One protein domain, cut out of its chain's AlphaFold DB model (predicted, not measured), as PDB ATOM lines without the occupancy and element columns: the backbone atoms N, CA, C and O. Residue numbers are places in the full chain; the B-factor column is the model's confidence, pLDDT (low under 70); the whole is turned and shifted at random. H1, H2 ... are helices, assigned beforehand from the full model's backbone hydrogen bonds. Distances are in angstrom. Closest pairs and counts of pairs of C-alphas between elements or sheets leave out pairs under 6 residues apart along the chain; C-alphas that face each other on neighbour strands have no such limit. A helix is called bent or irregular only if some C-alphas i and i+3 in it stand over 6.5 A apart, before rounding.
ATOM      1  N   GLN A 521      50.360 -14.491 -42.544       85.25
ATOM      2  CA  GLN A 521      49.318 -15.270 -41.869       85.25
ATOM      3  C   GLN A 521      49.928 -16.469 -41.133       85.25
ATOM      4  O   GLN A 521      49.634 -16.675 -39.955       85.25
ATOM      5  N   ALA A 522      50.852 -17.193 -41.772       85.19
ATOM      6  CA  ALA A 522      51.637 -18.242 -41.123       85.19
ATOM      7  C   ALA A 522      52.547 -17.678 -40.014       85.19
ATOM      8  O   ALA A 522      52.721 -18.313 -38.973       85.19
ATOM      9  N   GLN A 523      53.077 -16.461 -40.186       87.56
ATOM     10  CA  GLN A 523      53.814 -15.759 -39.129       87.56
ATOM     11  C   GLN A 523      52.919 -15.407 -37.934       87.56
ATOM     12  O   GLN A 523      53.294 -15.685 -36.796       87.56
ATOM     13  N   ALA A 524      51.729 -14.845 -38.161       90.69
ATOM     14  CA  ALA A 524      50.774 -14.540 -37.094       90.69
ATOM     15  C   ALA A 524      50.330 -15.807 -36.339       90.69
ATOM     16  O   ALA A 524      50.315 -15.814 -35.106       90.69
ATOM     17  N   PHE A 525      50.062 -16.893 -37.071       92.31
ATOM     18  CA  PHE A 525      49.762 -18.220 -36.532       92.31
ATOM     19  C   PHE A 525      50.885 -18.741 -35.629       92.31
ATOM     20  O   PHE A 525      50.658 -19.046 -34.455       92.31
ATOM     21  N   TRP A 526      52.123 -18.776 -36.131       91.75
ATOM     22  CA  TRP A 526      53.251 -19.293 -35.358       91.75
ATOM     23  C   TRP A 526      53.599 -18.411 -34.157       91.75
ATOM     24  O   TRP A 526      53.886 -18.929 -33.082       91.75
ATOM     25  N   ASN A 527      53.494 -17.086 -34.283       91.88
ATOM     26  CA  ASN A 527      53.687 -16.162 -33.163       91.88
ATOM     27  C   ASN A 527      52.635 -16.366 -32.057       91.88
ATOM     28  O   ASN A 527      52.967 -16.285 -30.871       91.88
ATOM     29  N   ARG A 528      51.383 -16.685 -32.417       91.31
ATOM     30  CA  ARG A 528      50.332 -17.028 -31.447       91.31
ATOM     31  C   ARG A 528      50.651 -18.330 -30.706       91.31
ATOM     32  O   ARG A 528      50.518 -18.378 -29.485       91.31
ATOM     33  N   ILE A 529      51.137 -19.346 -31.418       92.75
ATOM     34  CA  ILE A 529      51.488 -20.654 -30.843       92.75
ATOM     35  C   ILE A 529      52.779 -20.589 -30.015       92.75
ATOM     36  O   ILE A 529      52.843 -21.203 -28.954       92.75
ATOM     37  N   LYS A 530      53.771 -19.780 -30.414       91.38
ATOM     38  CA  LYS A 530      54.938 -19.452 -29.575       91.38
ATOM     39  C   LYS A 530      54.514 -18.854 -28.238       91.38
ATOM     40  O   LYS A 530      55.011 -19.293 -27.203       91.38
ATOM     41  N   LYS A 531      53.571 -17.901 -28.244       92.31
ATOM     42  CA  LYS A 531      53.021 -17.348 -27.001       92.31
ATOM     43  C   LYS A 531      52.358 -18.444 -26.159       92.31
ATOM     44  O   LYS A 531      52.745 -18.610 -25.008       92.31
ATOM     45  N   LEU A 532      51.434 -19.217 -26.734       91.38
ATOM     46  CA  LEU A 532      50.767 -20.322 -26.033       91.38
ATOM     47  C   LEU A 532      51.783 -21.294 -25.403       91.38
ATOM     48  O   LEU A 532      51.679 -21.650 -24.237       91.38
ATOM     49  N   ARG A 533      52.832 -21.676 -26.139       89.31
ATOM     50  CA  ARG A 533      53.861 -22.597 -25.642       89.31
ATOM     51  C   ARG A 533      54.771 -21.994 -24.559       89.31
ATOM     52  O   ARG A 533      55.327 -22.755 -23.768       89.31
ATOM     53  N   ILE A 658      70.344 -32.284 -19.443       48.97
ATOM     54  CA  ILE A 658      71.020 -31.654 -18.286       48.97
ATOM     55  C   ILE A 658      72.155 -30.648 -18.634       48.97
ATOM     56  O   ILE A 658      72.877 -30.180 -17.759       48.97
ATOM     57  N   LEU A 659      72.295 -30.245 -19.902       49.25
ATOM     58  CA  LEU A 659      73.255 -29.232 -20.359       49.25
ATOM     59  C   LEU A 659      72.639 -28.056 -21.142       49.25
ATOM     60  O   LEU A 659      73.220 -26.973 -21.103       49.25
ATOM     61  N   GLN A 660      71.510 -28.221 -21.849       50.28
ATOM     62  CA  GLN A 660      70.851 -27.147 -22.620       50.28
ATOM     63  C   GLN A 660      69.329 -27.356 -22.682       50.28
ATOM     64  O   GLN A 660      68.850 -28.486 -22.761       50.28
ATOM     65  N   ALA A 661      68.553 -26.266 -22.671       59.69
ATOM     66  CA  ALA A 661      67.089 -26.312 -22.615       59.69
ATOM     67  C   ALA A 661      66.434 -26.577 -23.987       59.69
ATOM     68  O   ALA A 661      65.759 -25.718 -24.548       59.69
ATOM     69  N   GLU A 662      66.699 -27.755 -24.555       70.12
ATOM     70  CA  GLU A 662      66.459 -28.044 -25.972       70.12
ATOM     71  C   GLU A 662      65.002 -27.900 -26.426       70.12
ATOM     72  O   GLU A 662      64.792 -27.237 -27.438       70.12
ATOM     73  N   ASP A 663      64.007 -28.449 -25.718       79.88
ATOM     74  CA  ASP A 663      62.606 -28.412 -26.179       79.88
ATOM     75  C   ASP A 663      62.109 -26.967 -26.390       79.88
ATOM     76  O   ASP A 663      61.793 -26.577 -27.519       79.88
ATOM     77  N   ASP A 664      62.109 -26.157 -25.327       83.06
ATOM     78  CA  ASP A 664      61.597 -24.778 -25.326       83.06
ATOM     79  C   ASP A 664      62.418 -23.870 -26.258       83.06
ATOM     80  O   ASP A 664      61.858 -23.184 -27.117       83.06
ATOM     81  N   VAL A 665      63.753 -23.937 -26.190       83.56
ATOM     82  CA  VAL A 665      64.633 -23.136 -27.058       83.56
ATOM     83  C   VAL A 665      64.515 -23.569 -28.527       83.56
ATOM     84  O   VAL A 665      64.700 -22.754 -29.433       83.56
ATOM     85  N   SER A 666      64.167 -24.828 -28.818       83.69
ATOM     86  CA  SER A 666      63.895 -25.248 -30.197       83.69
ATOM     87  C   SER A 666      62.595 -24.655 -30.746       83.69
ATOM     88  O   SER A 666      62.514 -24.458 -31.958       83.69
ATOM     89  N   VAL A 667      61.600 -24.368 -29.896       86.25
ATOM     90  CA  VAL A 667      60.376 -23.645 -30.276       86.25
ATOM     91  C   VAL A 667      60.703 -22.173 -30.514       86.25
ATOM     92  O   VAL A 667      60.331 -21.643 -31.557       86.25
ATOM     93  N   GLU A 668      61.461 -21.528 -29.620       85.25
ATOM     94  CA  GLU A 668      61.895 -20.131 -29.788       85.25
ATOM     95  C   GLU A 668      62.680 -19.903 -31.086       85.25
ATOM     96  O   GLU A 668      62.399 -18.942 -31.808       85.25
ATOM     97  N   ARG A 669      63.630 -20.796 -31.401       85.25
ATOM     98  CA  ARG A 669      64.471 -20.740 -32.612       85.25
ATOM     99  C   ARG A 669      63.718 -21.031 -33.911       85.25
ATOM    100  O   ARG A 669      64.168 -20.584 -34.956       85.25
ATOM    101  N   ALA A 670      62.631 -21.800 -33.863       84.31
ATOM    102  CA  ALA A 670      61.902 -22.197 -35.064       84.31
ATOM    103  C   ALA A 670      61.089 -21.035 -35.647       84.31
ATOM    104  O   ALA A 670      60.528 -20.207 -34.924       84.31
ATOM    105  N   GLU A 671      60.978 -20.984 -36.964       82.44
ATOM    106  CA  GLU A 671      60.328 -19.912 -37.717       82.44
ATOM    107  C   GLU A 671      59.077 -20.428 -38.442       82.44
ATOM    108  O   GLU A 671      58.882 -21.629 -38.607       82.44
ATOM    109  N   ALA A 672      58.213 -19.523 -38.919       80.44
ATOM    110  CA  ALA A 672      56.989 -19.916 -39.630       80.44
ATOM    111  C   ALA A 672      57.277 -20.743 -40.903       80.44
ATOM    112  O   ALA A 672      56.439 -21.534 -41.331       80.44
ATOM    113  N   LYS A 673      58.490 -20.616 -41.461       75.69
ATOM    114  CA  LYS A 673      58.992 -21.436 -42.570       75.69
ATOM    115  C   LYS A 673      59.061 -22.930 -42.243       75.69
ATOM    116  O   LYS A 673      58.798 -23.746 -43.121       75.69
ATOM    117  N   ASP A 674      59.301 -23.293 -40.983       77.00
ATOM    118  CA  ASP A 674      59.369 -24.690 -40.541       77.00
ATOM    119  C   ASP A 674      57.978 -25.355 -40.527       77.00
ATOM    120  O   ASP A 674      57.863 -26.575 -40.662       77.00
ATOM    121  N   LEU A 675      56.903 -24.562 -40.421       77.50
ATOM    122  CA  LEU A 675      55.510 -25.028 -40.457       77.50
ATOM    123  C   LEU A 675      54.962 -25.245 -41.871       77.50
ATOM    124  O   LEU A 675      53.867 -25.779 -42.025       77.50
ATOM    125  N   LEU A 676      55.687 -24.815 -42.901       73.06
ATOM    126  CA  LEU A 676      55.216 -24.861 -44.278       73.06
ATOM    127  C   LEU A 676      55.964 -25.942 -45.060       73.06
ATOM    128  O   LEU A 676      57.175 -26.140 -44.935       73.06
ATOM    129  N   GLY A1126      36.101 -31.464 -20.301       87.44
ATOM    130  CA  GLY A1126      37.229 -32.303 -19.877       87.44
ATOM    131  C   GLY A1126      38.155 -32.645 -21.054       87.44
ATOM    132  O   GLY A1126      37.729 -32.644 -22.203       87.44
ATOM    133  N   SER A1127      39.444 -32.924 -20.821       89.00
ATOM    134  CA  SER A1127      40.361 -33.258 -21.936       89.00
ATOM    135  C   SER A1127      40.080 -34.633 -22.564       89.00
ATOM    136  O   SER A1127      40.316 -34.810 -23.759       89.00
ATOM    137  N   ASP A1128      39.545 -35.586 -21.798       88.12
ATOM    138  CA  ASP A1128      39.102 -36.884 -22.327       88.12
ATOM    139  C   ASP A1128      37.754 -36.757 -23.058       88.12
ATOM    140  O   ASP A1128      37.593 -37.257 -24.167       88.12
ATOM    141  N   GLU A1129      36.819 -35.978 -22.518       88.81
ATOM    142  CA  GLU A1129      35.538 -35.675 -23.168       88.81
ATOM    143  C   GLU A1129      35.726 -34.901 -24.490       88.81
ATOM    144  O   GLU A1129      35.182 -35.268 -25.530       88.81
ATOM    145  N   LEU A1130      36.613 -33.897 -24.505       91.88
ATOM    146  CA  LEU A1130      37.031 -33.191 -25.720       91.88
ATOM    147  C   LEU A1130      37.696 -34.136 -26.740       91.88
ATOM    148  O   LEU A1130      37.659 -33.860 -27.939       91.88
ATOM    149  N   THR A1131      38.268 -35.263 -26.293       92.12
ATOM    150  CA  THR A1131      38.803 -36.304 -27.185       92.12
ATOM    151  C   THR A1131      37.680 -37.057 -27.916       92.12
ATOM    152  O   THR A1131      37.871 -37.435 -29.072       92.12
ATOM    153  N   ALA A1132      36.485 -37.197 -27.326       89.88
ATOM    154  CA  ALA A1132      35.324 -37.801 -27.992       89.88
ATOM    155  C   ALA A1132      34.775 -36.932 -29.145       89.88
ATOM    156  O   ALA A1132      34.398 -37.465 -30.188       89.88
ATOM    157  N   TYR A1133      34.800 -35.602 -28.996       92.94
ATOM    158  CA  TYR A1133      34.406 -34.640 -30.044       92.94
ATOM    159  C   TYR A1133      35.550 -34.261 -31.009       92.94
ATOM    160  O   TYR A1133      35.359 -33.483 -31.951       92.94
ATOM    161  N   LEU A1134      36.762 -34.778 -30.788       94.12
ATOM    162  CA  LEU A1134      37.969 -34.380 -31.517       94.12
ATOM    163  C   LEU A1134      37.899 -34.601 -33.043       94.12
ATOM    164  O   LEU A1134      38.353 -33.710 -33.765       94.12
ATOM    165  N   PRO A1135      37.313 -35.695 -33.578       93.38
ATOM    166  CA  PRO A1135      37.159 -35.866 -35.026       93.38
ATOM    167  C   PRO A1135      36.333 -34.743 -35.674       93.38
ATOM    168  O   PRO A1135      36.699 -34.236 -36.735       93.38
ATOM    169  N   GLN A1136      35.253 -34.315 -35.016       93.25
ATOM    170  CA  GLN A1136      34.368 -33.242 -35.469       93.25
ATOM    171  C   GLN A1136      35.064 -31.879 -35.365       93.25
ATOM    172  O   GLN A1136      34.980 -31.072 -36.291       93.25
ATOM    173  N   LEU A1137      35.824 -31.643 -34.290       95.44
ATOM    174  CA  LEU A1137      36.628 -30.429 -34.118       95.44
ATOM    175  C   LEU A1137      37.739 -30.313 -35.178       95.44
ATOM    176  O   LEU A1137      37.998 -29.215 -35.672       95.44
ATOM    177  N   VAL A1138      38.345 -31.426 -35.606       93.25
ATOM    178  CA  VAL A1138      39.305 -31.444 -36.728       93.25
ATOM    179  C   VAL A1138      38.630 -31.085 -38.061       93.25
ATOM    180  O   VAL A1138      39.217 -30.337 -38.844       93.25
ATOM    181  N   GLN A1139      37.383 -31.508 -38.310       90.75
ATOM    182  CA  GLN A1139      36.636 -31.021 -39.482       90.75
ATOM    183  C   GLN A1139      36.261 -29.534 -39.344       90.75
ATOM    184  O   GLN A1139      36.381 -28.785 -40.309       90.75
ATOM    185  N   ALA A1140      35.909 -29.050 -38.149       93.25
ATOM    186  CA  ALA A1140      35.655 -27.625 -37.924       93.25
ATOM    187  C   ALA A1140      36.886 -26.739 -38.227       93.25
ATOM    188  O   ALA A1140      36.725 -25.649 -38.778       93.25
ATOM    189  N   VAL A1141      38.117 -27.224 -37.997       93.19
ATOM    190  CA  VAL A1141      39.359 -26.534 -38.417       93.19
ATOM    191  C   VAL A1141      39.453 -26.371 -39.947       93.19
ATOM    192  O   VAL A1141      39.966 -25.348 -40.418       93.19
ATOM    193  N   LYS A1142      38.908 -27.303 -40.749       89.56
ATOM    194  CA  LYS A1142      38.795 -27.138 -42.217       89.56
ATOM    195  C   LYS A1142      37.886 -25.956 -42.600       89.56
ATOM    196  O   LYS A1142      38.054 -25.385 -43.676       89.56
ATOM    197  N   HIS A1143      36.954 -25.553 -41.733       89.56
ATOM    198  CA  HIS A1143      35.946 -24.526 -42.022       89.56
ATOM    199  C   HIS A1143      36.271 -23.112 -41.512       89.56
ATOM    200  O   HIS A1143      35.586 -22.171 -41.902       89.56
ATOM    201  N   GLU A1144      37.323 -22.929 -40.707       92.00
ATOM    202  CA  GLU A1144      37.755 -21.602 -40.233       92.00
ATOM    203  C   GLU A1144      38.072 -20.639 -41.397       92.00
ATOM    204  O   GLU A1144      38.740 -21.018 -42.366       92.00
ATOM    205  N   ALA A1145      37.656 -19.373 -41.298       89.31
ATOM    206  CA  ALA A1145      37.932 -18.369 -42.334       89.31
ATOM    207  C   ALA A1145      39.436 -18.048 -42.466       89.31
ATOM    208  O   ALA A1145      39.932 -17.781 -43.559       89.31
ATOM    209  N   PHE A1146      40.186 -18.136 -41.362       90.50
ATOM    210  CA  PHE A1146      41.606 -17.788 -41.288       90.50
ATOM    211  C   PHE A1146      42.405 -18.878 -40.559       90.50
ATOM    212  O   PHE A1146      41.894 -19.518 -39.646       90.50
ATOM    213  N   ASP A1147      43.686 -19.056 -40.910       88.50
ATOM    214  CA  ASP A1147      44.558 -20.042 -40.244       88.50
ATOM    215  C   ASP A1147      44.792 -19.715 -38.753       88.50
ATOM    216  O   ASP A1147      45.043 -20.605 -37.943       88.50
ATOM    217  N   VAL A1148      44.673 -18.438 -38.369       89.75
ATOM    218  CA  VAL A1148      44.727 -17.980 -36.973       89.75
ATOM    219  C   VAL A1148      43.336 -18.099 -36.342       89.75
ATOM    220  O   VAL A1148      42.603 -17.115 -36.279       89.75
ATOM    221  N   SER A1149      42.968 -19.296 -35.872       93.06
ATOM    222  CA  SER A1149      41.684 -19.536 -35.195       93.06
ATOM    223  C   SER A1149      41.834 -19.901 -33.717       93.06
ATOM    224  O   SER A1149      42.761 -20.610 -33.311       93.06
ATOM    225  N   LYS A1150      40.872 -19.459 -32.895       94.88
ATOM    226  CA  LYS A1150      40.821 -19.800 -31.466       94.88
ATOM    227  C   LYS A1150      40.544 -21.289 -31.236       94.88
ATOM    228  O   LYS A1150      41.027 -21.841 -30.252       94.88
ATOM    229  N   LEU A1151      39.847 -21.950 -32.166       96.31
ATOM    230  CA  LEU A1151      39.662 -23.405 -32.180       96.31
ATOM    231  C   LEU A1151      41.010 -24.137 -32.240       96.31
ATOM    232  O   LEU A1151      41.278 -25.004 -31.412       96.31
ATOM    233  N   THR A1152      41.893 -23.748 -33.165       95.44
ATOM    234  CA  THR A1152      43.231 -24.353 -33.267       95.44
ATOM    235  C   THR A1152      44.067 -24.078 -32.019       95.44
ATOM    236  O   THR A1152      44.793 -24.953 -31.553       95.44
ATOM    237  N   GLU A1153      43.936 -22.882 -31.438       95.38
ATOM    238  CA  GLU A1153      44.570 -22.551 -30.161       95.38
ATOM    239  C   GLU A1153      44.097 -23.475 -29.030       95.38
ATOM    240  O   GLU A1153      44.948 -24.007 -28.331       95.38
ATOM    241  N   LEU A1154      42.788 -23.737 -28.891       95.69
ATOM    242  CA  LEU A1154      42.245 -24.663 -27.883       95.69
ATOM    243  C   LEU A1154      42.749 -26.104 -28.080       95.69
ATOM    244  O   LEU A1154      43.117 -26.768 -27.112       95.69
ATOM    245  N   LEU A1155      42.789 -26.594 -29.322       96.44
ATOM    246  CA  LEU A1155      43.269 -27.951 -29.609       96.44
ATOM    247  C   LEU A1155      44.757 -28.118 -29.257       96.44
ATOM    248  O   LEU A1155      45.142 -29.128 -28.667       96.44
ATOM    249  N   LEU A1156      45.589 -27.113 -29.550       95.19
ATOM    250  CA  LEU A1156      47.013 -27.115 -29.198       95.19
ATOM    251  C   LEU A1156      47.258 -26.853 -27.697       95.19
ATOM    252  O   LEU A1156      48.162 -27.448 -27.117       95.19
ATOM    253  N   GLU A1157      46.430 -26.024 -27.052       93.69
ATOM    254  CA  GLU A1157      46.404 -25.769 -25.600       93.69
ATOM    255  C   GLU A1157      46.152 -27.077 -24.840       93.69
ATOM    256  O   GLU A1157      46.931 -27.466 -23.969       93.69
ATOM    257  N   ARG A1158      45.122 -27.834 -25.238       92.12
ATOM    258  CA  ARG A1158      44.811 -29.122 -24.610       92.12
ATOM    259  C   ARG A1158      45.824 -30.212 -24.953       92.12
ATOM    260  O   ARG A1158      46.160 -30.993 -24.063       92.12
ATOM    261  N   ALA A1159      46.396 -30.219 -26.159       92.81
ATOM    262  CA  ALA A1159      47.477 -31.139 -26.528       92.81
ATOM    263  C   ALA A1159      48.775 -30.925 -25.716       92.81
ATOM    264  O   ALA A1159      49.545 -31.866 -25.534       92.81
ATOM    265  N   LEU A1160      49.020 -29.723 -25.180       90.12
ATOM    266  CA  LEU A1160      50.136 -29.484 -24.253       90.12
ATOM    267  C   LEU A1160      49.892 -30.070 -22.854       90.12
ATOM    268  O   LEU A1160      50.856 -30.426 -22.175       90.12
ATOM    269  N   THR A1161      48.628 -30.205 -22.445       88.00
ATOM    270  CA  THR A1161      48.234 -30.758 -21.134       88.00
ATOM    271  C   THR A1161      47.927 -32.261 -21.148       88.00
ATOM    272  O   THR A1161      48.161 -32.932 -20.149       88.00
ATOM    273  N   SER A1162      47.433 -32.815 -22.265       90.06
ATOM    274  CA  SER A1162      47.060 -34.231 -22.393       90.06
ATOM    275  C   SER A1162      47.822 -34.914 -23.539       90.06
ATOM    276  O   SER A1162      47.502 -34.687 -24.712       90.06
ATOM    277  N   PRO A1163      48.781 -35.814 -23.231       89.69
ATOM    278  CA  PRO A1163      49.448 -36.646 -24.234       89.69
ATOM    279  C   PRO A1163      48.485 -37.545 -25.027       89.69
ATOM    280  O   PRO A1163      48.757 -37.841 -26.190       89.69
ATOM    281  N   ARG A1164      47.350 -37.945 -24.427       90.44
ATOM    282  CA  ARG A1164      46.285 -38.723 -25.086       90.44
ATOM    283  C   ARG A1164      45.638 -37.903 -26.205       90.44
ATOM    284  O   ARG A1164      45.652 -38.324 -27.359       90.44
ATOM    285  N   LEU A1165      45.166 -36.694 -25.890       93.06
ATOM    286  CA  LEU A1165      44.563 -35.796 -26.881       93.06
ATOM    287  C   LEU A1165      45.574 -35.404 -27.967       93.06
ATOM    288  O   LEU A1165      45.232 -35.420 -29.146       93.06
ATOM    289  N   ALA A1166      46.832 -35.131 -27.602       93.56
ATOM    290  CA  ALA A1166      47.903 -34.856 -28.562       93.56
ATOM    291  C   ALA A1166      48.137 -36.015 -29.552       93.56
ATOM    292  O   ALA A1166      48.292 -35.781 -30.750       93.56
ATOM    293  N   HIS A1167      48.130 -37.261 -29.066       92.75
ATOM    294  CA  HIS A1167      48.266 -38.457 -29.898       92.75
ATOM    295  C   HIS A1167      47.078 -38.624 -30.862       92.75
ATOM    296  O   HIS A1167      47.293 -38.796 -32.063       92.75
ATOM    297  N   HIS A1168      45.834 -38.514 -30.380       94.06
ATOM    298  CA  HIS A1168      44.655 -38.612 -31.250       94.06
ATOM    299  C   HIS A1168      44.581 -37.461 -32.265       94.06
ATOM    300  O   HIS A1168      44.299 -37.704 -33.438       94.06
ATOM    301  N   LEU A1169      44.902 -36.228 -31.856       95.50
ATOM    302  CA  LEU A1169      44.938 -35.058 -32.737       95.50
ATOM    303  C   LEU A1169      45.964 -35.239 -33.863       95.50
ATOM    304  O   LEU A1169      45.644 -34.971 -35.018       95.50
ATOM    305  N   TYR A1170      47.167 -35.742 -33.554       93.81
ATOM    306  CA  TYR A1170      48.174 -36.052 -34.571       93.81
ATOM    307  C   TYR A1170      47.646 -37.051 -35.609       93.81
ATOM    308  O   TYR A1170      47.755 -36.791 -36.806       93.81
ATOM    309  N   TRP A1171      47.042 -38.164 -35.180       91.94
ATOM    310  CA  TRP A1171      46.561 -39.186 -36.115       91.94
ATOM    311  C   TRP A1171      45.365 -38.724 -36.953       91.94
ATOM    312  O   TRP A1171      45.364 -38.966 -38.157       91.94
ATOM    313  N   LEU A1172      44.410 -37.991 -36.370       91.88
ATOM    314  CA  LEU A1172      43.277 -37.411 -37.105       91.88
ATOM    315  C   LEU A1172      43.733 -36.384 -38.155       91.88
ATOM    316  O   LEU A1172      43.229 -36.382 -39.278       91.88
ATOM    317  N   LEU A1173      44.713 -35.536 -37.822       90.12
ATOM    318  CA  LEU A1173      45.295 -34.587 -38.776       90.12
ATOM    319  C   LEU A1173      46.088 -35.301 -39.880       90.12
ATOM    320  O   LEU A1173      45.930 -34.967 -41.051       90.12
ATOM    321  N   ASN A1174      46.905 -36.299 -39.526       84.25
ATOM    322  CA  ASN A1174      47.740 -37.043 -40.470       84.25
ATOM    323  C   ASN A1174      46.913 -37.923 -41.431       84.25
ATOM    324  O   ASN A1174      47.318 -38.123 -42.569       84.25
ATOM    325  N   GLN A1175      45.736 -38.399 -41.005       81.44
ATOM    326  CA  GLN A1175      44.753 -39.066 -41.872       81.44
ATOM    327  C   GLN A1175      44.083 -38.108 -42.871       81.44
ATOM    328  O   GLN A1175      43.743 -38.523 -43.972       81.44
ATOM    329  N   CYS A1176      43.909 -36.832 -42.507       77.56
ATOM    330  CA  CYS A1176      43.329 -35.799 -43.376       77.56
ATOM    331  C   CYS A1176      44.365 -35.108 -44.289       77.56
ATOM    332  O   CYS A1176      44.051 -34.099 -44.923       77.56
ATOM    333  N   LEU A1177      45.609 -35.593 -44.320       74.81
ATOM    334  CA  LEU A1177      46.666 -35.106 -45.202       74.81
ATOM    335  C   LEU A1177      46.942 -36.143 -46.297       74.81
ATOM    336  O   LEU A1177      46.928 -37.342 -46.010       74.81
ATOM    337  N   PRO A1178      47.260 -35.723 -47.537       60.47
ATOM    338  CA  PRO A1178      47.740 -36.650 -48.549       60.47
ATOM    339  C   PRO A1178      49.008 -37.333 -48.030       60.47
ATOM    340  O   PRO A1178      49.999 -36.672 -47.697       60.47
ATOM    341  N   LEU A1179      48.949 -38.663 -47.930       51.06
ATOM    342  CA  LEU A1179      50.039 -39.495 -47.434       51.06
ATOM    343  C   LEU A1179      51.351 -39.153 -48.156       51.06
ATOM    344  O   LEU A1179      51.401 -39.043 -49.379       51.06
ATOM    345  N   GLN A1180      52.450 -39.065 -47.401       48.16
ATOM    346  CA  GLN A1180      53.793 -38.933 -47.992       48.16
ATOM    347  C   GLN A1180      54.219 -40.197 -48.770       48.16
ATOM    348  O   GLN A1180      55.239 -40.190 -49.459       48.16
ATOM    349  N   THR A1181      53.447 -41.282 -48.668       41.00
ATOM    350  CA  THR A1181      53.467 -42.424 -49.582       41.00
ATOM    351  C   THR A1181      52.419 -42.223 -50.680       41.00
ATOM    352  O   THR A1181      51.263 -41.918 -50.402       41.00
ATOM    353  N   SER A1182      52.812 -42.428 -51.939       38.19
ATOM    354  CA  SER A1182      51.996 -42.207 -53.143       38.19
ATOM    355  C   SER A1182      50.881 -43.255 -53.313       38.19
ATOM    356  O   SER A1182      50.952 -44.094 -54.211       38.19
ATOM    357  N   MET A1183      49.903 -43.252 -52.403       40.56
ATOM    358  CA  MET A1183      48.903 -44.318 -52.243       40.56
ATOM    359  C   MET A1183      47.438 -43.855 -52.294       40.56
ATOM    360  O   MET A1183      46.551 -44.701 -52.248       40.56
ATOM    361  N   GLY A1184      47.171 -42.549 -52.386       36.16
ATOM    362  CA  GLY A1184      45.826 -42.035 -52.666       36.16
ATOM    363  C   GLY A1184      45.520 -42.083 -54.166       36.16
ATOM    364  O   GLY A1184      46.396 -41.776 -54.977       36.16
ATOM    365  N   GLY A1185      44.292 -42.452 -54.536       38.06
ATOM    366  CA  GLY A1185      43.828 -42.381 -55.924       38.06
ATOM    367  C   GLY A1185      43.725 -40.929 -56.403       38.06
ATOM    368  O   GLY A1185      43.348 -40.042 -55.638       38.06
ATOM    369  N   GLU A1186      44.046 -40.675 -57.675       41.56
ATOM    370  CA  GLU A1186      44.293 -39.316 -58.196       41.56
ATOM    371  C   GLU A1186      43.101 -38.344 -58.049       41.56
ATOM    372  O   GLU A1186      43.315 -37.134 -57.987       41.56
ATOM    373  N   ARG A1187      41.858 -38.843 -57.931       38.03
ATOM    374  CA  ARG A1187      40.654 -38.010 -57.737       38.03
ATOM    375  C   ARG A1187      40.364 -37.611 -56.284       38.03
ATOM    376  O   ARG A1187      40.010 -36.457 -56.064       38.03
ATOM    377  N   GLU A1188      40.535 -38.494 -55.296       45.41
ATOM    378  CA  GLU A1188      40.252 -38.154 -53.884       45.41
ATOM    379  C   GLU A1188      41.246 -37.115 -53.337       45.41
ATOM    380  O   GLU A1188      40.869 -36.190 -52.618       45.41
ATOM    381  N   VAL A1189      42.518 -37.222 -53.741       55.59
ATOM    382  CA  VAL A1189      43.613 -36.346 -53.285       55.59
ATOM    383  C   VAL A1189      43.341 -34.860 -53.576       55.59
ATOM    384  O   VAL A1189      43.748 -33.996 -52.799       55.59
ATOM    385  N   LEU A1190      42.628 -34.547 -54.663       57.00
ATOM    386  CA  LEU A1190      42.335 -33.172 -55.083       57.00
ATOM    387  C   LEU A1190      41.275 -32.468 -54.220       57.00
ATOM    388  O   LEU A1190      41.313 -31.242 -54.105       57.00
ATOM    389  N   ALA A1191      40.354 -33.211 -53.598       58.25
ATOM    390  CA  ALA A1191      39.271 -32.621 -52.811       58.25
ATOM    391  C   ALA A1191      39.758 -32.095 -51.448       58.25
ATOM    392  O   ALA A1191      39.401 -30.984 -51.052       58.25
ATOM    393  N   ASP A1192      40.628 -32.847 -50.764       64.94
ATOM    394  CA  ASP A1192      41.225 -32.445 -49.478       64.94
ATOM    395  C   ASP A1192      42.507 -31.593 -49.626       64.94
ATOM    396  O   ASP A1192      42.944 -30.937 -48.671       64.94
ATOM    397  N   ALA A1193      43.090 -31.501 -50.832       71.19
ATOM    398  CA  ALA A1193      44.248 -30.642 -51.113       71.19
ATOM    399  C   ALA A1193      44.026 -29.180 -50.671       71.19
ATOM    400  O   ALA A1193      44.918 -28.573 -50.075       71.19
ATOM    401  N   ARG A1194      42.807 -28.643 -50.828       77.81
ATOM    402  CA  ARG A1194      42.435 -27.279 -50.398       77.81
ATOM    403  C   ARG A1194      42.577 -27.002 -48.893       77.81
ATOM    404  O   ARG A1194      42.623 -25.840 -48.499       77.81
ATOM    405  N   TYR A1195      42.607 -28.040 -48.057       80.81
ATOM    406  CA  TYR A1195      42.790 -27.932 -46.603       80.81
ATOM    407  C   TYR A1195      44.214 -28.312 -46.165       80.81
ATOM    408  O   TYR A1195      44.605 -28.053 -45.021       80.81
ATOM    409  N   THR A1196      45.010 -28.887 -47.073       80.44
ATOM    410  CA  THR A1196      46.311 -29.497 -46.774       80.44
ATOM    411  C   THR A1196      47.292 -28.509 -46.149       80.44
ATOM    412  O   THR A1196      47.911 -28.862 -45.148       80.44
ATOM    413  N   ARG A1197      47.408 -27.260 -46.635       82.75
ATOM    414  CA  ARG A1197      48.254 -26.228 -45.994       82.75
ATOM    415  C   ARG A1197      47.946 -26.094 -44.506       82.75
ATOM    416  O   ARG A1197      48.856 -26.213 -43.686       82.75
ATOM    417  N   ARG A1198      46.679 -25.843 -44.161       87.69
ATOM    418  CA  ARG A1198      46.265 -25.570 -42.782       87.69
ATOM    419  C   ARG A1198      46.516 -26.778 -41.895       87.69
ATOM    420  O   ARG A1198      47.168 -26.648 -40.866       87.69
ATOM    421  N   LEU A1199      46.053 -27.955 -42.307       88.00
ATOM    422  CA  LEU A1199      46.208 -29.178 -41.519       88.00
ATOM    423  C   LEU A1199      47.692 -29.533 -41.317       88.00
ATOM    424  O   LEU A1199      48.080 -29.951 -40.228       88.00
ATOM    425  N   ASN A1200      48.555 -29.267 -42.305       86.62
ATOM    426  CA  ASN A1200      50.009 -29.448 -42.206       86.62
ATOM    427  C   ASN A1200      50.647 -28.426 -41.244       86.62
ATOM    428  O   ASN A1200      51.461 -28.812 -40.406       86.62
ATOM    429  N   MET A1201      50.214 -27.158 -41.272       88.62
ATOM    430  CA  MET A1201      50.621 -26.137 -40.295       88.62
ATOM    431  C   MET A1201      50.238 -26.527 -38.858       88.62
ATOM    432  O   MET A1201      51.080 -26.418 -37.968       88.62
ATOM    433  N   VAL A1202      49.016 -27.030 -38.622       92.75
ATOM    434  CA  VAL A1202      48.597 -27.524 -37.292       92.75
ATOM    435  C   VAL A1202      49.402 -28.761 -36.883       92.75
ATOM    436  O   VAL A1202      49.907 -28.811 -35.764       92.75
ATOM    437  N   THR A1203      49.597 -29.723 -37.790       91.44
ATOM    438  CA  THR A1203      50.364 -30.958 -37.528       91.44
ATOM    439  C   THR A1203      51.813 -30.652 -37.152       91.44
ATOM    440  O   THR A1203      52.335 -31.184 -36.172       91.44
ATOM    441  N   ARG A1204      52.473 -29.759 -37.896       89.88
ATOM    442  CA  ARG A1204      53.854 -29.341 -37.617       89.88
ATOM    443  C   ARG A1204      53.956 -28.505 -36.351       89.88
ATOM    444  O   ARG A1204      54.904 -28.697 -35.596       89.88
ATOM    445  N   ALA A1205      52.986 -27.631 -36.080       92.94
ATOM    446  CA  ALA A1205      52.930 -26.901 -34.820       92.94
ATOM    447  C   ALA A1205      52.808 -27.863 -33.629       92.94
ATOM    448  O   ALA A1205      53.608 -27.769 -32.703       92.94
ATOM    449  N   LEU A1206      51.887 -28.833 -33.691       93.50
ATOM    450  CA  LEU A1206      51.707 -29.882 -32.683       93.50
ATOM    451  C   LEU A1206      53.009 -30.656 -32.428       93.50
ATOM    452  O   LEU A1206      53.496 -30.671 -31.298       93.50
ATOM    453  N   MET A1207      53.609 -31.215 -33.485       89.75
ATOM    454  CA  MET A1207      54.883 -31.950 -33.413       89.75
ATOM    455  C   MET A1207      56.033 -31.097 -32.862       89.75
ATOM    456  O   MET A1207      56.970 -31.628 -32.271       89.75
ATOM    457  N   LYS A1208      55.975 -29.772 -33.039       89.25
ATOM    458  CA  LYS A1208      57.006 -28.850 -32.565       89.25
ATOM    459  C   LYS A1208      56.821 -28.418 -31.109       89.25
ATOM    460  O   LYS A1208      57.818 -28.194 -30.428       89.25
ATOM    461  N   ILE A1209      55.585 -28.296 -30.620       90.38
ATOM    462  CA  ILE A1209      55.310 -27.848 -29.243       90.38
ATOM    463  C   ILE A1209      55.239 -28.995 -28.227       90.38
ATOM    464  O   ILE A1209      55.527 -28.759 -27.051       90.38
ATOM    465  N   CYS A1210      54.895 -30.218 -28.654       88.62
ATOM    466  CA  CYS A1210      54.661 -31.362 -27.761       88.62
ATOM    467  C   CYS A1210      55.911 -31.867 -27.015       88.62
ATOM    468  O   CYS A1210      55.786 -32.597 -26.035       88.62
ATOM    469  N   GLY A1211      57.106 -31.472 -27.461       87.69
ATOM    470  CA  GLY A1211      58.387 -31.896 -26.900       87.69
ATOM    471  C   GLY A1211      58.893 -33.222 -27.470       87.69
ATOM    472  O   GLY A1211      58.128 -34.072 -27.947       87.69
ATOM    473  N   LYS A1212      60.217 -33.397 -27.429       85.88
ATOM    474  CA  LYS A1212      60.930 -34.402 -28.225       85.88
ATOM    475  C   LYS A1212      60.563 -35.848 -27.886       85.88
ATOM    476  O   LYS A1212      60.647 -36.718 -28.751       85.88
ATOM    477  N   ASN A1213      60.124 -36.119 -26.659       86.88
ATOM    478  CA  ASN A1213      59.728 -37.463 -26.238       86.88
ATOM    479  C   ASN A1213      58.438 -37.949 -26.917       86.88
ATOM    480  O   ASN A1213      58.413 -39.076 -27.419       86.88
ATOM    481  N   LEU A1214      57.401 -37.106 -27.008       88.00
ATOM    482  CA  LEU A1214      56.173 -37.463 -27.728       88.00
ATOM    483  C   LEU A1214      56.401 -37.449 -29.249       88.00
ATOM    484  O   LEU A1214      55.983 -38.386 -29.925       88.00
ATOM    485  N   GLU A1215      57.166 -36.483 -29.772       89.06
ATOM    486  CA  GLU A1215      57.573 -36.448 -31.187       89.06
ATOM    487  C   GLU A1215      58.256 -37.771 -31.605       89.06
ATOM    488  O   GLU A1215      57.846 -38.426 -32.564       89.06
ATOM    489  N   ASN A1216      59.239 -38.233 -30.824       88.62
ATOM    490  CA  ASN A1216      59.941 -39.496 -31.060       88.62
ATOM    491  C   ASN A1216      59.030 -40.734 -30.924       88.62
ATOM    492  O   ASN A1216      59.273 -41.735 -31.598       88.62
ATOM    493  N   ARG A1217      58.009 -40.711 -30.053       87.38
ATOM    494  CA  ARG A1217      57.021 -41.802 -29.928       87.38
ATOM    495  C   ARG A1217      56.146 -41.894 -31.184       87.38
ATOM    496  O   ARG A1217      56.008 -42.988 -31.728       87.38
ATOM    497  N   LEU A1218      55.634 -40.765 -31.676       89.69
ATOM    498  CA  LEU A1218      54.801 -40.700 -32.883       89.69
ATOM    499  C   LEU A1218      55.590 -41.121 -34.135       89.69
ATOM    500  O   LEU A1218      55.142 -41.990 -34.880       89.69
ATOM    501  N   LEU A1219      56.822 -40.625 -34.306       88.56
ATOM    502  CA  LEU A1219      57.701 -41.022 -35.418       88.56
ATOM    503  C   LEU A1219      58.071 -42.519 -35.397       88.56
ATOM    504  O   LEU A1219      58.246 -43.126 -36.453       88.56
ATOM    505  N   ARG A1220      58.166 -43.150 -34.215       87.88
ATOM    506  CA  ARG A1220      58.345 -44.612 -34.102       87.88
ATOM    507  C   ARG A1220      57.100 -45.375 -34.555       87.88
ATOM    508  O   ARG A1220      57.243 -46.362 -35.270       87.88
ATOM    509  N   GLN A1221      55.905 -44.926 -34.169       89.31
ATOM    510  CA  GLN A1221      54.644 -45.523 -34.627       89.31
ATOM    511  C   GLN A1221      54.505 -45.399 -36.153       89.31
ATOM    512  O   GLN A1221      54.222 -46.387 -36.828       89.31
ATOM    513  N   GLU A1222      54.817 -44.229 -36.717       85.31
ATOM    514  CA  GLU A1222      54.821 -44.015 -38.166       85.31
ATOM    515  C   GLU A1222      55.831 -44.927 -38.890       85.31
ATOM    516  O   GLU A1222      55.505 -45.537 -39.910       85.31
ATOM    517  N   ALA A1223      57.042 -45.092 -38.344       84.31
ATOM    518  CA  ALA A1223      58.040 -46.009 -38.892       84.31
ATOM    519  C   ALA A1223      57.569 -47.475 -38.881       84.31
ATOM    520  O   ALA A1223      57.808 -48.192 -39.854       84.31
ATOM    521  N   VAL A1224      56.865 -47.914 -37.829       87.12
ATOM    522  CA  VAL A1224      56.259 -49.256 -37.773       87.12
ATOM    523  C   VAL A1224      55.192 -49.412 -38.859       87.12
ATOM    524  O   VAL A1224      55.258 -50.378 -39.616       87.12
ATOM    525  N   LEU A1225      54.277 -48.447 -39.017       82.81
ATOM    526  CA  LEU A1225      53.253 -48.487 -40.073       82.81
ATOM    527  C   LEU A1225      53.869 -48.542 -41.480       82.81
ATOM    528  O   LEU A1225      53.456 -49.368 -42.295       82.81
ATOM    529  N   ARG A1226      54.895 -47.723 -41.755       78.06
ATOM    530  CA  ARG A1226      55.634 -47.727 -43.033       78.06
ATOM    531  C   ARG A1226      56.262 -49.101 -43.324       78.06
ATOM    532  O   ARG A1226      56.189 -49.575 -44.457       78.06
ATOM    533  N   VAL A1227      56.844 -49.761 -42.315       78.62
ATOM    534  CA  VAL A1227      57.419 -51.114 -42.448       78.62
ATOM    535  C   VAL A1227      56.331 -52.168 -42.667       78.62
ATOM    536  O   VAL A1227      56.451 -52.971 -43.591       78.62
ATOM    537  N   SER A1228      55.257 -52.157 -41.873       71.88
ATOM    538  CA  SER A1228      54.126 -53.078 -42.032       71.88
ATOM    539  C   SER A1228      53.500 -52.973 -43.422       71.88
ATOM    540  O   SER A1228      53.290 -53.993 -44.070       71.88
ATOM    541  N   PHE A1229      53.281 -51.754 -43.921       68.88
ATOM    542  CA  PHE A1229      52.749 -51.522 -45.261       68.88
ATOM    543  C   PHE A1229      53.683 -52.039 -46.367       68.88
ATOM    544  O   PHE A1229      53.222 -52.658 -47.324       68.88
ATOM    545  N   HIS A1230      55.002 -51.866 -46.220       63.56
ATOM    546  CA  HIS A1230      55.968 -52.411 -47.174       63.56
ATOM    547  C   HIS A1230      55.951 -53.949 -47.207       63.56
ATOM    548  O   HIS A1230      56.018 -54.526 -48.288       63.56
ATOM    549  N   PHE A1231      55.776 -54.619 -46.060       59.16
ATOM    550  CA  PHE A1231      55.547 -56.067 -46.030       59.16
ATOM    551  C   PHE A1231      54.221 -56.469 -46.695       59.16
ATOM    552  O   PHE A1231      54.194 -57.476 -47.397       59.16
ATOM    553  N   THR A1232      53.145 -55.690 -46.548       62.44
ATOM    554  CA  THR A1232      51.861 -55.951 -47.230       62.44
ATOM    555  C   THR A1232      51.934 -55.758 -48.751       62.44
ATOM    556  O   THR A1232      51.175 -56.396 -49.465       62.44
ATOM    557  N   LEU A1233      52.859 -54.935 -49.264       52.25
ATOM    558  CA  LEU A1233      53.132 -54.788 -50.707       52.25
ATOM    559  C   LEU A1233      54.118 -55.827 -51.282       52.25
ATOM    560  O   LEU A1233      54.341 -55.849 -52.491       52.25
ATOM    561  N   ILE A1234      54.760 -56.635 -50.431       52.81
ATOM    562  CA  ILE A1234      55.740 -57.666 -50.828       52.81
ATOM    563  C   ILE A1234      55.121 -59.077 -50.862       52.81
ATOM    564  O   ILE A1234      55.687 -59.962 -51.508       52.81
ATOM    565  N   ASN A1235      53.993 -59.286 -50.173       43.12
ATOM    566  CA  ASN A1235      53.228 -60.541 -50.168       43.12
ATOM    567  C   ASN A1235      52.085 -60.514 -51.192       43.12
ATOM    568  O   ASN A1235      51.764 -61.615 -51.689       43.12
TER     569      ASN A1235
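This is residues 521 to 533, 658 to 676 and 1126 to 1235 of the 1235 residues of the protein "Phosphatidylinositol 4-phosphate 3-kinase C2 domain-containing subunit beta" of Armadillidium vulgare (UniProt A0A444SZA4). A long kinked helix, H8, runs through the core, with H5, H6 and H7 packed on one side of it and H1 with the short helices H2 and H3 on another; H4 packs on H7, away from H8. H9, long and straight, runs close beside H7 and the last part of H8, and its residues 1227 to 1232, with the tail 1233 to 1235, stick out, as does the loop of residues 1182 to 1187. The printed part has 142 residues in three pieces, with nine named helices, H1 to H9 in order, and no named strand: all helix. It is compact, with a radius of gyration of the C-alphas of 15.9 A, and spans 47 by 41 by 33 A.

H8, residues 1188 to 1209, is 30.7 A long and ends at C-alpha 1209 (55.310, -27.848, -29.243). It has a kink of 68 degrees near residue 1195 and is irregular: C-alphas 1194 and 1197 are 7.4 A apart. H9, residues 1212 to 1232, is 30.1 A long and ends at C-alpha 1232 (51.861, -55.951, -47.230). H7 is residues 1163 to 1175 and H1 residues 521 to 533, each 18.4 A; H1 begins at (49.318, -15.270, -41.869). H6 is residues 1150 to 1161, 16.8 A, and H5 residues 1134 to 1143, 14.5 A. H2 is residues 662 to 669, H4 residues 1127 to 1132, H3 residues 672 to 675.

H8 is the hub, touching six helices. H7 and H8 form a hairpin at a shallow tilt of 27 degrees, opposite ways; the closest C-alphas, Leu 1173 and Leu 1199, are 6.1 A apart. H8 touches H6 with residues 1202 to 1209 alone, closest at C-alphas Leu 1206 and Leu 1156, 6.5 A, and H5 with residues 1195 to 1199 alone, closest at Tyr 1195 and Lys 1142, 6.0 A. H3 touches H8, C-alphas Leu 675 and Met 1201 being closest at 5.0 A. H1 and H2 each only just touch H8, with 3 pairs of C-alphas within 8 A. H4 touches H7, closest at C-alphas Thr 1131 and Leu 1165, 5.8 A. H8 and H9 are close but not clearly touching, C-alphas Met 1207 and Glu 1215 being closest at 5.7 A. Every O i to N i+4 pair is within hydrogen-bond range in H1, H2, H4, H7 and H9, against 4 of 6 in H5, 7 of 8 in H6 and 13 of 18 in H8; H3 is too short for such a pair.

The C-alphas farthest apart, Leu 659 and Arg 1187, are 50.4 A apart. Residues 534 to 657 and 677 to 1125 are not printed; the C-alpha gaps are 20.8 A and 31.2 A. Of the links printed whole, H7 to H8 is long. pLDDT is under 70 in residues 658 to 661, 1178 to 1192 and 1229 to 1235.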